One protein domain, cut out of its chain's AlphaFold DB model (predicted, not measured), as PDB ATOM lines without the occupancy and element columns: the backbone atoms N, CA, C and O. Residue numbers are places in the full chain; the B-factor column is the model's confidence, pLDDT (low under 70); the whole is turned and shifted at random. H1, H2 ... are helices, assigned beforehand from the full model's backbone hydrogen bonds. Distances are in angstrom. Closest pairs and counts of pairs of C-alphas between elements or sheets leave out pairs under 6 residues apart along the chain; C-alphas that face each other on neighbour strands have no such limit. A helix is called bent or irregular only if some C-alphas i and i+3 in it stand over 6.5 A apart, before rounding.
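This is residues 74 to 143 of the 143 residues of an uncharacterized protein of Pseudogymnoascus sp. VKM F-3775 (UniProt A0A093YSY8). Two helices, the kinked H2 and the shorter H3, pack on each other at a steep angle and make the middle of the domain, with the very short H1 at one end of the long axis. A long stretch with no named element, residues 117 to 143, follows H3 and winds out to the opposite end of that axis. The printed part has 70 residues with three named helices, in the order H1, H2, H3 along the chain, and no named strand; the class is all helix. The whole is compact, with a radius of gyration of the C-alphas of 12.1 A, and the C-alphas span 35 by 24 by 15 A.

H1, residues 76 to 81, and H2, residues 85 to 101, touch only at the corner by their tight link. H2 touches H1 with residues 85 to 88 alone, and the closest C-alphas, those of Tyr 80 and Gln 88, are 5.9 A apart. The line of H2 is a rough one; it stands at a shallow tilt of 7 degrees to H1, and the two run opposite ways. A second tight link joins H2 to H3, residues 105 to 116. H2 and H3 touch with 17 pairs of C-alphas within 8 A, the closest being those of Gly 98 and Pro 105 at 4.7 A. These two helices run opposite ways at a steep tilt of 54 degrees, with their centres 9.0 A apart. H1 and H3 only just touch, with 3 pairs of C-alphas within 8 A, and of H3 residues 105 to 106 alone take part. Their closest C-alphas, those of Arg 76 and Val 106, are 5.0 A apart, and they run the same way at a steep tilt of 48 degrees. Each O i to N i+4 pair is within hydrogen-bond range in H1 and H3, while in H2 it is 7 of 13.

H1 begins at C-alpha 76, at (-29.837, -15.372, 8.264), and has 6 residues. H2, the longest helix with 17 residues, measures 23.7 A from C-alpha 85 to C-alpha 101. It has a kink of 64 degrees near residue 92 and is irregular there: C-alphas 89 and 92 are 8.0 A apart. H3 measures 16.6 A and ends at C-alpha 116, at (-14.711, -23.716, 4.244).

The two C-alphas farthest apart in the domain, those of Ala 81 and Asn 139, are 35.7 A apart. The printed part has no cut, and it ends at Gly 143, the chain's last residue. The C-alphas of residues 117 to 143 lie 5 to 19 A from the mean of the C-alphas. The mean pLDDT of the printed part is 90.8, and residues 140 to 143 are under 70.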
ATOM      1  N   ILE A  74     -26.458 -11.548  13.446       91.81
ATOM      2  CA  ILE A  74     -27.341 -11.029  12.398       91.81
ATOM      3  C   ILE A  74     -28.376 -12.079  11.996       91.81
ATOM      4  O   ILE A  74     -28.170 -13.280  12.186       91.81
ATOM      5  N   SER A  75     -29.469 -11.630  11.378       92.62
ATOM      6  CA  SER A  75     -30.431 -12.551  10.783       92.62
ATOM      7  C   SER A  75     -29.795 -13.332   9.629       92.62
ATOM      8  O   SER A  75     -28.870 -12.870   8.953       92.62
ATOM      9  N   ARG A  76     -30.316 -14.529   9.363       93.88
ATOM     10  CA  ARG A  76     -29.837 -15.372   8.264       93.88
ATOM     11  C   ARG A  76     -29.999 -14.721   6.876       93.88
ATOM     12  O   ARG A  76     -29.051 -14.790   6.094       93.88
ATOM     13  N   PRO A  77     -31.118 -14.033   6.560       95.00
ATOM     14  CA  PRO A  77     -31.226 -13.235   5.338       95.00
ATOM     15  C   PRO A  77     -30.158 -12.139   5.216       95.00
ATOM     16  O   PRO A  77     -29.553 -12.015   4.153       95.00
ATOM     17  N   ASP A  78     -29.880 -11.393   6.291       94.06
ATOM     18  CA  ASP A  78     -28.849 -10.341   6.274       94.06
ATOM     19  C   ASP A  78     -27.450 -10.934   6.083       94.06
ATOM     20  O   ASP A  78     -26.633 -10.399   5.331       94.06
ATOM     21  N   PHE A  79     -27.187 -12.087   6.704       95.25
ATOM     22  CA  PHE A  79     -25.949 -12.833   6.497       95.25
ATOM     23  C   PHE A  79     -25.764 -13.217   5.027       95.25
ATOM     24  O   PHE A  79     -24.702 -12.963   4.455       95.25
ATOM     25  N   TYR A  80     -26.797 -13.775   4.390       96.69
ATOM     26  CA  TYR A  80     -26.749 -14.159   2.976       96.69
ATOM     27  C   TYR A  80     -26.655 -12.969   2.021       96.69
ATOM     28  O   TYR A  80     -26.032 -13.095   0.969       96.69
ATOM     29  N   ALA A  81     -27.215 -11.816   2.384       95.06
ATOM     30  CA  ALA A  81     -27.057 -10.588   1.609       95.06
ATOM     31  C   ALA A  81     -25.607 -10.059   1.611       95.06
ATOM     32  O   ALA A  81     -25.237  -9.293   0.722       95.06
ATOM     33  N   GLY A  82     -24.789 -10.466   2.588       92.00
ATOM     34  CA  GLY A  82     -23.386 -10.082   2.717       92.00
ATOM     35  C   GLY A  82     -22.412 -11.240   2.498       92.00
ATOM     36  O   GLY A  82     -22.447 -11.956   1.492       92.00
ATOM     37  N   VAL A  83     -21.506 -11.414   3.464       91.94
ATOM     38  CA  VAL A  83     -20.420 -12.410   3.414       91.94
ATOM     39  C   VAL A  83     -20.936 -13.844   3.268       91.94
ATOM     40  O   VAL A  83     -20.256 -14.684   2.691       91.94
ATOM     41  N   GLY A  84     -22.161 -14.114   3.724       95.94
ATOM     42  CA  GLY A  84     -22.803 -15.423   3.726       95.94
ATOM     43  C   GLY A  84     -23.381 -15.886   2.391       95.94
ATOM     44  O   GLY A  84     -23.889 -17.003   2.328       95.94
ATOM     45  N   SER A  85     -23.343 -15.080   1.327       97.44
ATOM     46  CA  SER A  85     -24.030 -15.374   0.052       97.44
ATOM     47  C   SER A  85     -23.763 -16.781  -0.506       97.44
ATOM     48  O   SER A  85     -24.682 -17.474  -0.943       97.44
ATOM     49  N   ARG A  86     -22.520 -17.272  -0.411       97.12
ATOM     50  CA  ARG A  86     -22.128 -18.630  -0.850       97.12
ATOM     51  C   ARG A  86     -22.782 -19.756  -0.047       97.12
ATOM     52  O   ARG A  86     -22.903 -20.868  -0.556       97.12
ATOM     53  N   CYS A  87     -23.188 -19.483   1.188       97.94
ATOM     54  CA  CYS A  87     -23.818 -20.448   2.082       97.94
ATOM     55  C   CYS A  87     -25.309 -20.630   1.806       97.94
ATOM     56  O   CYS A  87     -25.867 -21.649   2.200       97.94
ATOM     57  N   GLN A  88     -25.958 -19.688   1.113       98.06
ATOM     58  CA  GLN A  88     -27.411 -19.697   0.914       98.06
ATOM     59  C   GLN A  88     -27.919 -20.988   0.249       98.06
ATOM     60  O   GLN A  88     -29.000 -21.474   0.572       98.06
ATOM     61  N   LYS A  89     -27.116 -21.611  -0.624       97.88
ATOM     62  CA  LYS A  89     -27.442 -22.909  -1.248       97.88
ATOM     63  C   LYS A  89     -27.604 -24.070  -0.251       97.88
ATOM     64  O   LYS A  89     -28.158 -25.099  -0.625       97.88
ATOM     65  N   TYR A  90     -27.134 -23.918   0.986       97.81
ATOM     66  CA  TYR A  90     -27.232 -24.918   2.052       97.81
ATOM     67  C   TYR A  90     -28.225 -24.534   3.157       97.81
ATOM     68  O   TYR A  90     -28.283 -25.218   4.176       97.81
ATOM     69  N   ASP A  91     -29.021 -23.476   2.966       97.38
ATOM     70  CA  ASP A  91     -29.950 -22.943   3.974       97.38
ATOM     71  C   ASP A  91     -30.841 -24.020   4.613       97.38
ATOM     72  O   ASP A  91     -30.957 -24.098   5.835       97.38
ATOM     73  N   SER A  92     -31.398 -24.922   3.803       97.62
ATOM     74  CA  SER A  92     -32.247 -26.010   4.298       97.62
ATOM     75  C   SER A  92     -31.504 -27.000   5.203       97.62
ATOM     76  O   SER A  92     -32.097 -27.536   6.140       97.62
ATOM     77  N   TYR A  93     -30.209 -27.231   4.964       96.56
ATOM     78  CA  TYR A  93     -29.377 -28.078   5.818       96.56
ATOM     79  C   TYR A  93     -29.064 -27.390   7.141       96.56
ATOM     80  O   TYR A  93     -29.156 -28.036   8.184       96.56
ATOM     81  N   PHE A  94     -28.764 -26.089   7.117       97.50
ATOM     82  CA  PHE A  94     -28.575 -25.319   8.344       97.50
ATOM     83  C   PHE A  94     -29.858 -25.270   9.165       97.50
ATOM     84  O   PHE A  94     -29.804 -25.497  10.367       97.50
ATOM     85  N   GLN A  95     -31.013 -25.046   8.530       97.56
ATOM     86  CA  GLN A  95     -32.305 -25.054   9.217       97.56
ATOM     87  C   GLN A  95     -32.544 -26.398   9.909       97.56
ATOM     88  O   GLN A  95     -32.765 -26.445  11.114       97.56
ATOM     89  N   LYS A  96     -32.405 -27.503   9.168       96.31
ATOM     90  CA  LYS A  96     -32.594 -28.852   9.713       96.31
ATOM     91  C   LYS A  96     -31.613 -29.173  10.847       96.31
ATOM     92  O   LYS A  96     -32.010 -29.794  11.830       96.31
ATOM     93  N   GLY A  97     -30.346 -28.786  10.697       93.88
ATOM     94  CA  GLY A  97     -29.322 -28.973  11.725       93.88
ATOM     95  C   GLY A  97     -29.610 -28.151  12.980       93.88
ATOM     96  O   GLY A  97     -29.523 -28.676  14.086       93.88
ATOM     97  N   GLY A  98     -30.015 -26.893  12.813       95.00
ATOM     98  CA  GLY A  98     -30.358 -25.998  13.915       95.00
ATOM     99  C   GLY A  98     -31.574 -26.483  14.699       95.00
ATOM    100  O   GLY A  98     -31.492 -26.653  15.916       95.00
ATOM    101  N   ASP A  99     -32.662 -26.819  14.001       95.06
ATOM    102  CA  ASP A  99     -33.906 -27.310  14.612       95.06
ATOM    103  C   ASP A  99     -33.686 -28.594  15.422       95.06
ATOM    104  O   ASP A  99     -34.263 -28.767  16.495       95.06
ATOM    105  N   GLY A 100     -32.820 -29.491  14.938       92.69
ATOM    106  CA  GLY A 100     -32.498 -30.745  15.623       92.69
ATOM    107  C   GLY A 100     -31.731 -30.570  16.938       92.69
ATOM    108  O   GLY A 100     -31.716 -31.493  17.753       92.69
ATOM    109  N   HIS A 101     -31.109 -29.408  17.152       91.12
ATOM    110  CA  HIS A 101     -30.200 -29.160  18.273       91.12
ATOM    111  C   HIS A 101     -30.514 -27.890  19.076       91.12
ATOM    112  O   HIS A 101     -29.807 -27.600  20.039       91.12
ATOM    113  N   GLY A 102     -31.568 -27.147  18.721       92.00
ATOM    114  CA  GLY A 102     -31.912 -25.881  19.373       92.00
ATOM    115  C   GLY A 102     -30.863 -24.789  19.149       92.00
ATOM    116  O   GLY A 102     -30.625 -23.983  20.042       92.00
ATOM    117  N   ILE A 103     -30.211 -24.792  17.984       92.75
ATOM    118  CA  ILE A 103     -29.181 -23.818  17.595       92.75
ATOM    119  C   ILE A 103     -29.770 -22.919  16.510       92.75
ATOM    120  O   ILE A 103     -30.380 -23.435  15.573       92.75
ATOM    121  N   ASP A 104     -29.566 -21.597  16.590       94.88
ATOM    122  CA  ASP A 104     -29.964 -20.718  15.486       94.88
ATOM    123  C   ASP A 104     -29.218 -21.141  14.203       94.88
ATOM    124  O   ASP A 104     -27.981 -21.152  14.181       94.88
ATOM    125  N   PRO A 105     -29.925 -21.488  13.113       96.69
ATOM    126  CA  PRO A 105     -29.288 -21.928  11.878       96.69
ATOM    127  C   PRO A 105     -28.276 -20.937  11.284       96.69
ATOM    128  O   PRO A 105     -27.395 -21.360  10.531       96.69
ATOM    129  N   VAL A 106     -28.367 -19.633  11.580       96.81
ATOM    130  CA  VAL A 106     -27.362 -18.665  11.106       96.81
ATOM    131  C   VAL A 106     -25.992 -18.918  11.727       96.81
ATOM    132  O   VAL A 106     -24.989 -18.745  11.041       96.81
ATOM    133  N   ILE A 107     -25.928 -19.421  12.965       95.94
ATOM    134  CA  ILE A 107     -24.668 -19.800  13.620       95.94
ATOM    135  C   ILE A 107     -23.994 -20.925  12.827       95.94
ATOM    136  O   ILE A 107     -22.805 -20.842  12.526       95.94
ATOM    137  N   LEU A 108     -24.758 -21.940  12.407       96.62
ATOM    138  CA  LEU A 108     -24.235 -23.032  11.578       96.62
ATOM    139  C   LEU A 108     -23.739 -22.532  10.214       96.62
ATOM    140  O   LEU A 108     -22.698 -22.979   9.729       96.62
ATOM    141  N   ALA A 109     -24.455 -21.580   9.612       97.62
ATOM    142  CA  ALA A 109     -24.060 -20.973   8.346       97.62
ATOM    143  C   ALA A 109     -22.777 -20.127   8.474       97.62
ATOM    144  O   ALA A 109     -21.927 -20.169   7.582       97.62
ATOM    145  N   ILE A 110     -22.609 -19.401   9.585       96.06
ATOM    146  CA  ILE A 110     -21.391 -18.644   9.907       96.06
ATOM    147  C   ILE A 110     -20.209 -19.595  10.110       96.06
ATOM    148  O   ILE A 110     -19.157 -19.366   9.522       96.06
ATOM    149  N   ILE A 111     -20.385 -20.688  10.860       95.62
ATOM    150  CA  ILE A 111     -19.336 -21.707  11.031       95.62
ATOM    151  C   ILE A 111     -18.914 -22.255   9.665       95.62
ATOM    152  O   ILE A 111     -17.739 -22.216   9.332       95.62
ATOM    153  N   ALA A 112     -19.855 -22.673   8.815       97.12
ATOM    154  CA  ALA A 112     -19.525 -23.171   7.477       97.12
ATOM    155  C   ALA A 112     -18.775 -22.141   6.603       97.12
ATOM    156  O   ALA A 112     -17.917 -22.507   5.794       97.12
ATOM    157  N   MET A 113     -19.077 -20.848   6.754       96.69
ATOM    158  CA  MET A 113     -18.328 -19.780   6.089       96.69
ATOM    159  C   MET A 113     -16.892 -19.683   6.616       96.69
ATOM    160  O   MET A 113     -15.970 -19.569   5.813       96.69
ATOM    161  N   GLN A 114     -16.683 -19.777   7.929       94.19
ATOM    162  CA  GLN A 114     -15.344 -19.719   8.521       94.19
ATOM    163  C   GLN A 114     -14.506 -20.970   8.217       94.19
ATOM    164  O   GLN A 114     -13.326 -20.841   7.913       94.19
ATOM    165  N   GLU A 115     -15.117 -22.156   8.240       94.69
ATOM    166  CA  GLU A 115     -14.412 -23.433   8.064       94.69
ATOM    167  C   GLU A 115     -14.046 -23.722   6.604       94.69
ATOM    168  O   GLU A 115     -13.005 -24.304   6.323       94.69
ATOM    169  N   SER A 116     -14.901 -23.335   5.652       95.81
ATOM    170  CA  SER A 116     -14.711 -23.716   4.244       95.81
ATOM    171  C   SER A 116     -15.065 -22.623   3.240       95.81
ATOM    172  O   SER A 116     -15.109 -22.875   2.037       95.81
ATOM    173  N   SER A 117     -15.404 -21.406   3.678       96.31
ATOM    174  CA  SER A 117     -16.050 -20.408   2.804       96.31
ATOM    175  C   SER A 117     -17.310 -20.962   2.115       96.31
ATOM    176  O   SER A 117     -17.617 -20.642   0.954       96.31
ATOM    177  N   CYS A 118     -18.025 -21.848   2.814       96.88
ATOM    178  CA  CYS A 118     -19.130 -22.639   2.286       96.88
ATOM    179  C   CYS A 118     -18.777 -23.444   1.016       96.88
ATOM    180  O   CYS A 118     -19.564 -23.537   0.062       96.88
ATOM    181  N   ASN A 119     -17.576 -24.023   0.993       95.62
ATOM    182  CA  ASN A 119     -17.118 -24.983  -0.005       95.62
ATOM    183  C   ASN A 119     -17.380 -26.413   0.499       95.62
ATOM    184  O   ASN A 119     -16.773 -26.860   1.464       95.62
ATOM    185  N   SER A 120     -18.292 -27.145  -0.149       93.06
ATOM    186  CA  SER A 120     -18.574 -28.541   0.231       93.06
ATOM    187  C   SER A 120     -17.423 -29.483  -0.087       93.06
ATOM    188  O   SER A 120     -17.353 -30.550   0.508       93.06
ATOM    189  N   ASP A 121     -16.549 -29.083  -1.006       92.69
ATOM    190  CA  ASP A 121     -15.488 -29.931  -1.541       92.69
ATOM    191  C   ASP A 121     -14.139 -29.582  -0.894       92.69
ATOM    192  O   ASP A 121     -13.082 -29.968  -1.393       92.69
ATOM    193  N   GLU A 122     -14.163 -28.808   0.198       91.69
ATOM    194  CA  GLU A 122     -12.961 -28.450   0.942       91.69
ATOM    195  C   GLU A 122     -12.305 -29.720   1.491       91.69
ATOM    196  O   GLU A 122     -12.934 -30.518   2.190       91.69
ATOM    197  N   GLY A 123     -11.049 -29.940   1.110       86.56
ATOM    198  CA  GLY A 123     -10.322 -31.165   1.424       86.56
ATOM    199  C   GLY A 123      -9.662 -31.134   2.802       86.56
ATOM    200  O   GLY A 123     -10.029 -30.360   3.678       86.56
ATOM    201  N   GLY A 124      -8.640 -31.975   2.977       83.75
ATOM    202  CA  GLY A 124      -7.825 -32.016   4.191       83.75
ATOM    203  C   GLY A 124      -8.192 -33.151   5.157       83.75
ATOM    204  O   GLY A 124      -8.954 -34.051   4.805       83.75
ATOM    205  N   PRO A 125      -7.608 -33.156   6.370       83.00
ATOM    206  CA  PRO A 125      -7.847 -34.197   7.376       83.00
ATOM    207  C   PRO A 125      -9.278 -34.185   7.935       83.00
ATOM    208  O   PRO A 125      -9.722 -35.165   8.532       83.00
ATOM    209  N   THR A 126      -9.993 -33.080   7.743       85.12
ATOM    210  CA  THR A 126     -11.358 -32.848   8.202       85.12
ATOM    211  C   THR A 126     -12.177 -32.303   7.037       85.12
ATOM    212  O   THR A 126     -12.359 -31.105   6.967       85.12
ATOM    213  N   PRO A 127     -12.621 -33.111   6.068       85.94
ATOM    214  CA  PRO A 127     -13.170 -32.573   4.828       85.94
ATOM    215  C   PRO A 127     -14.577 -31.977   4.995       85.94
ATOM    216  O   PRO A 127     -15.310 -32.245   5.954       85.94
ATOM    217  N   GLY A 128     -14.977 -31.218   3.982       90.56
ATOM    218  CA  GLY A 128     -16.345 -30.788   3.758       90.56
ATOM    219  C   GLY A 128     -16.706 -29.433   4.353       90.56
ATOM    220  O   GLY A 128     -15.876 -28.683   4.866       90.56
ATOM    221  N   LEU A 129     -18.008 -29.143   4.282       93.75
ATOM    222  CA  LEU A 129     -18.599 -27.823   4.520       93.75
ATOM    223  C   LEU A 129     -18.268 -27.210   5.891       93.75
ATOM    224  O   LEU A 129     -18.140 -25.995   6.006       93.75
ATOM    225  N   MET A 130     -18.175 -28.045   6.923       93.69
ATOM    226  CA  MET A 130     -17.951 -27.626   8.311       93.69
ATOM    227  C   MET A 130     -16.647 -28.189   8.890       93.69
ATOM    228  O   MET A 130     -16.490 -28.193  10.105       93.69
ATOM    229  N   GLN A 131     -15.773 -28.739   8.038       91.88
ATOM    230  CA  GLN A 131     -14.495 -29.343   8.425       91.88
ATOM    231  C   GLN A 131     -14.596 -30.259   9.665       91.88
ATOM    232  O   GLN A 131     -13.853 -30.151  10.641       91.88
ATOM    233  N   VAL A 132     -15.555 -31.191   9.648       87.44
ATOM    234  CA  VAL A 132     -15.781 -32.116  10.768       87.44
ATOM    235  C   VAL A 132     -14.867 -33.330  10.622       87.44
ATOM    236  O   VAL A 132     -14.764 -33.919   9.548       87.44
ATOM    237  N   SER A 133     -14.229 -33.755  11.716       87.00
ATOM    238  CA  SER A 133     -13.427 -34.983  11.727       87.00
ATOM    239  C   SER A 133     -14.236 -36.208  11.296       87.00
ATOM    240  O   SER A 133     -15.314 -36.466  11.832       87.00
ATOM    241  N   CYS A 134     -13.670 -37.017  10.393       83.06
ATOM    242  CA  CYS A 134     -14.264 -38.275   9.928       83.06
ATOM    243  C   CYS A 134     -14.632 -39.222  11.081       83.06
ATOM    244  O   CYS A 134     -15.632 -39.929  11.001       83.06
ATOM    245  N   ALA A 135     -13.863 -39.200  12.174       84.56
ATOM    246  CA  ALA A 135     -14.118 -40.022  13.357       84.56
ATOM    247  C   ALA A 135     -15.454 -39.694  14.049       84.56
ATOM    248  O   ALA A 135     -15.999 -40.541  14.751       84.56
ATOM    249  N   ASN A 136     -15.989 -38.489  13.832       81.38
ATOM    250  CA  ASN A 136     -17.245 -38.035  14.424       81.38
ATOM    251  C   ASN A 136     -18.469 -38.354  13.549       81.38
ATOM    252  O   ASN A 136     -19.598 -38.088  13.962       81.38
ATOM    253  N   TYR A 137     -18.280 -38.925  12.354       77.44
ATOM    254  CA  TYR A 137     -19.398 -39.375  11.527       77.44
ATOM    255  C   TYR A 137     -19.955 -40.701  12.066       77.44
ATOM    256  O   TYR A 137     -19.172 -41.565  12.468       77.44
ATOM    257  N   PRO A 138     -21.282 -40.934  12.016       76.00
ATOM    258  CA  PRO A 138     -21.897 -42.167  12.523       76.00
ATOM    259  C   PRO A 138     -21.326 -43.471  11.937       76.00
ATOM    260  O   PRO A 138     -21.453 -44.530  12.543       76.00
ATOM    261  N   ASN A 139     -20.702 -43.403  10.760       73.12
ATOM    262  CA  ASN A 139     -20.046 -44.512  10.063       73.12
ATOM    263  C   ASN A 139     -18.512 -44.355   9.961       73.12
ATOM    264  O   ASN A 139     -17.873 -45.113   9.232       73.12
ATOM    265  N   GLY A 140     -17.917 -43.367  10.638       61.50
ATOM    266  CA  GLY A 140     -16.472 -43.114  10.632       61.50
ATOM    267  C   GLY A 140     -15.890 -42.645   9.293       61.50
ATOM    268  O   GLY A 140     -14.672 -42.664   9.129       61.50
ATOM    269  N   SER A 141     -16.726 -42.272   8.318       62.56
ATOM    270  CA  SER A 141     -16.291 -41.846   6.983       62.56
ATOM    271  C   SER A 141     -16.984 -40.546   6.590       62.56
ATOM    272  O   SER A 141     -18.212 -40.504   6.515       62.56
ATOM    273  N   ALA A 142     -16.201 -39.505   6.306       61.81
ATOM    274  CA  ALA A 142     -16.704 -38.345   5.585       61.81
ATOM    275  C   ALA A 142     -16.785 -38.709   4.093       61.81
ATOM    276  O   ALA A 142     -15.828 -39.263   3.548       61.81
ATOM    277  N   GLY A 143     -17.963 -38.513   3.500       53.12
ATOM    278  CA  GLY A 143     -18.253 -38.836   2.099       53.12
ATOM    279  C   GLY A 143     -17.692 -37.814   1.127       53.12
ATOM    280  O   GLY A 143     -17.633 -36.627   1.514       53.12
TER     281      GLY A 143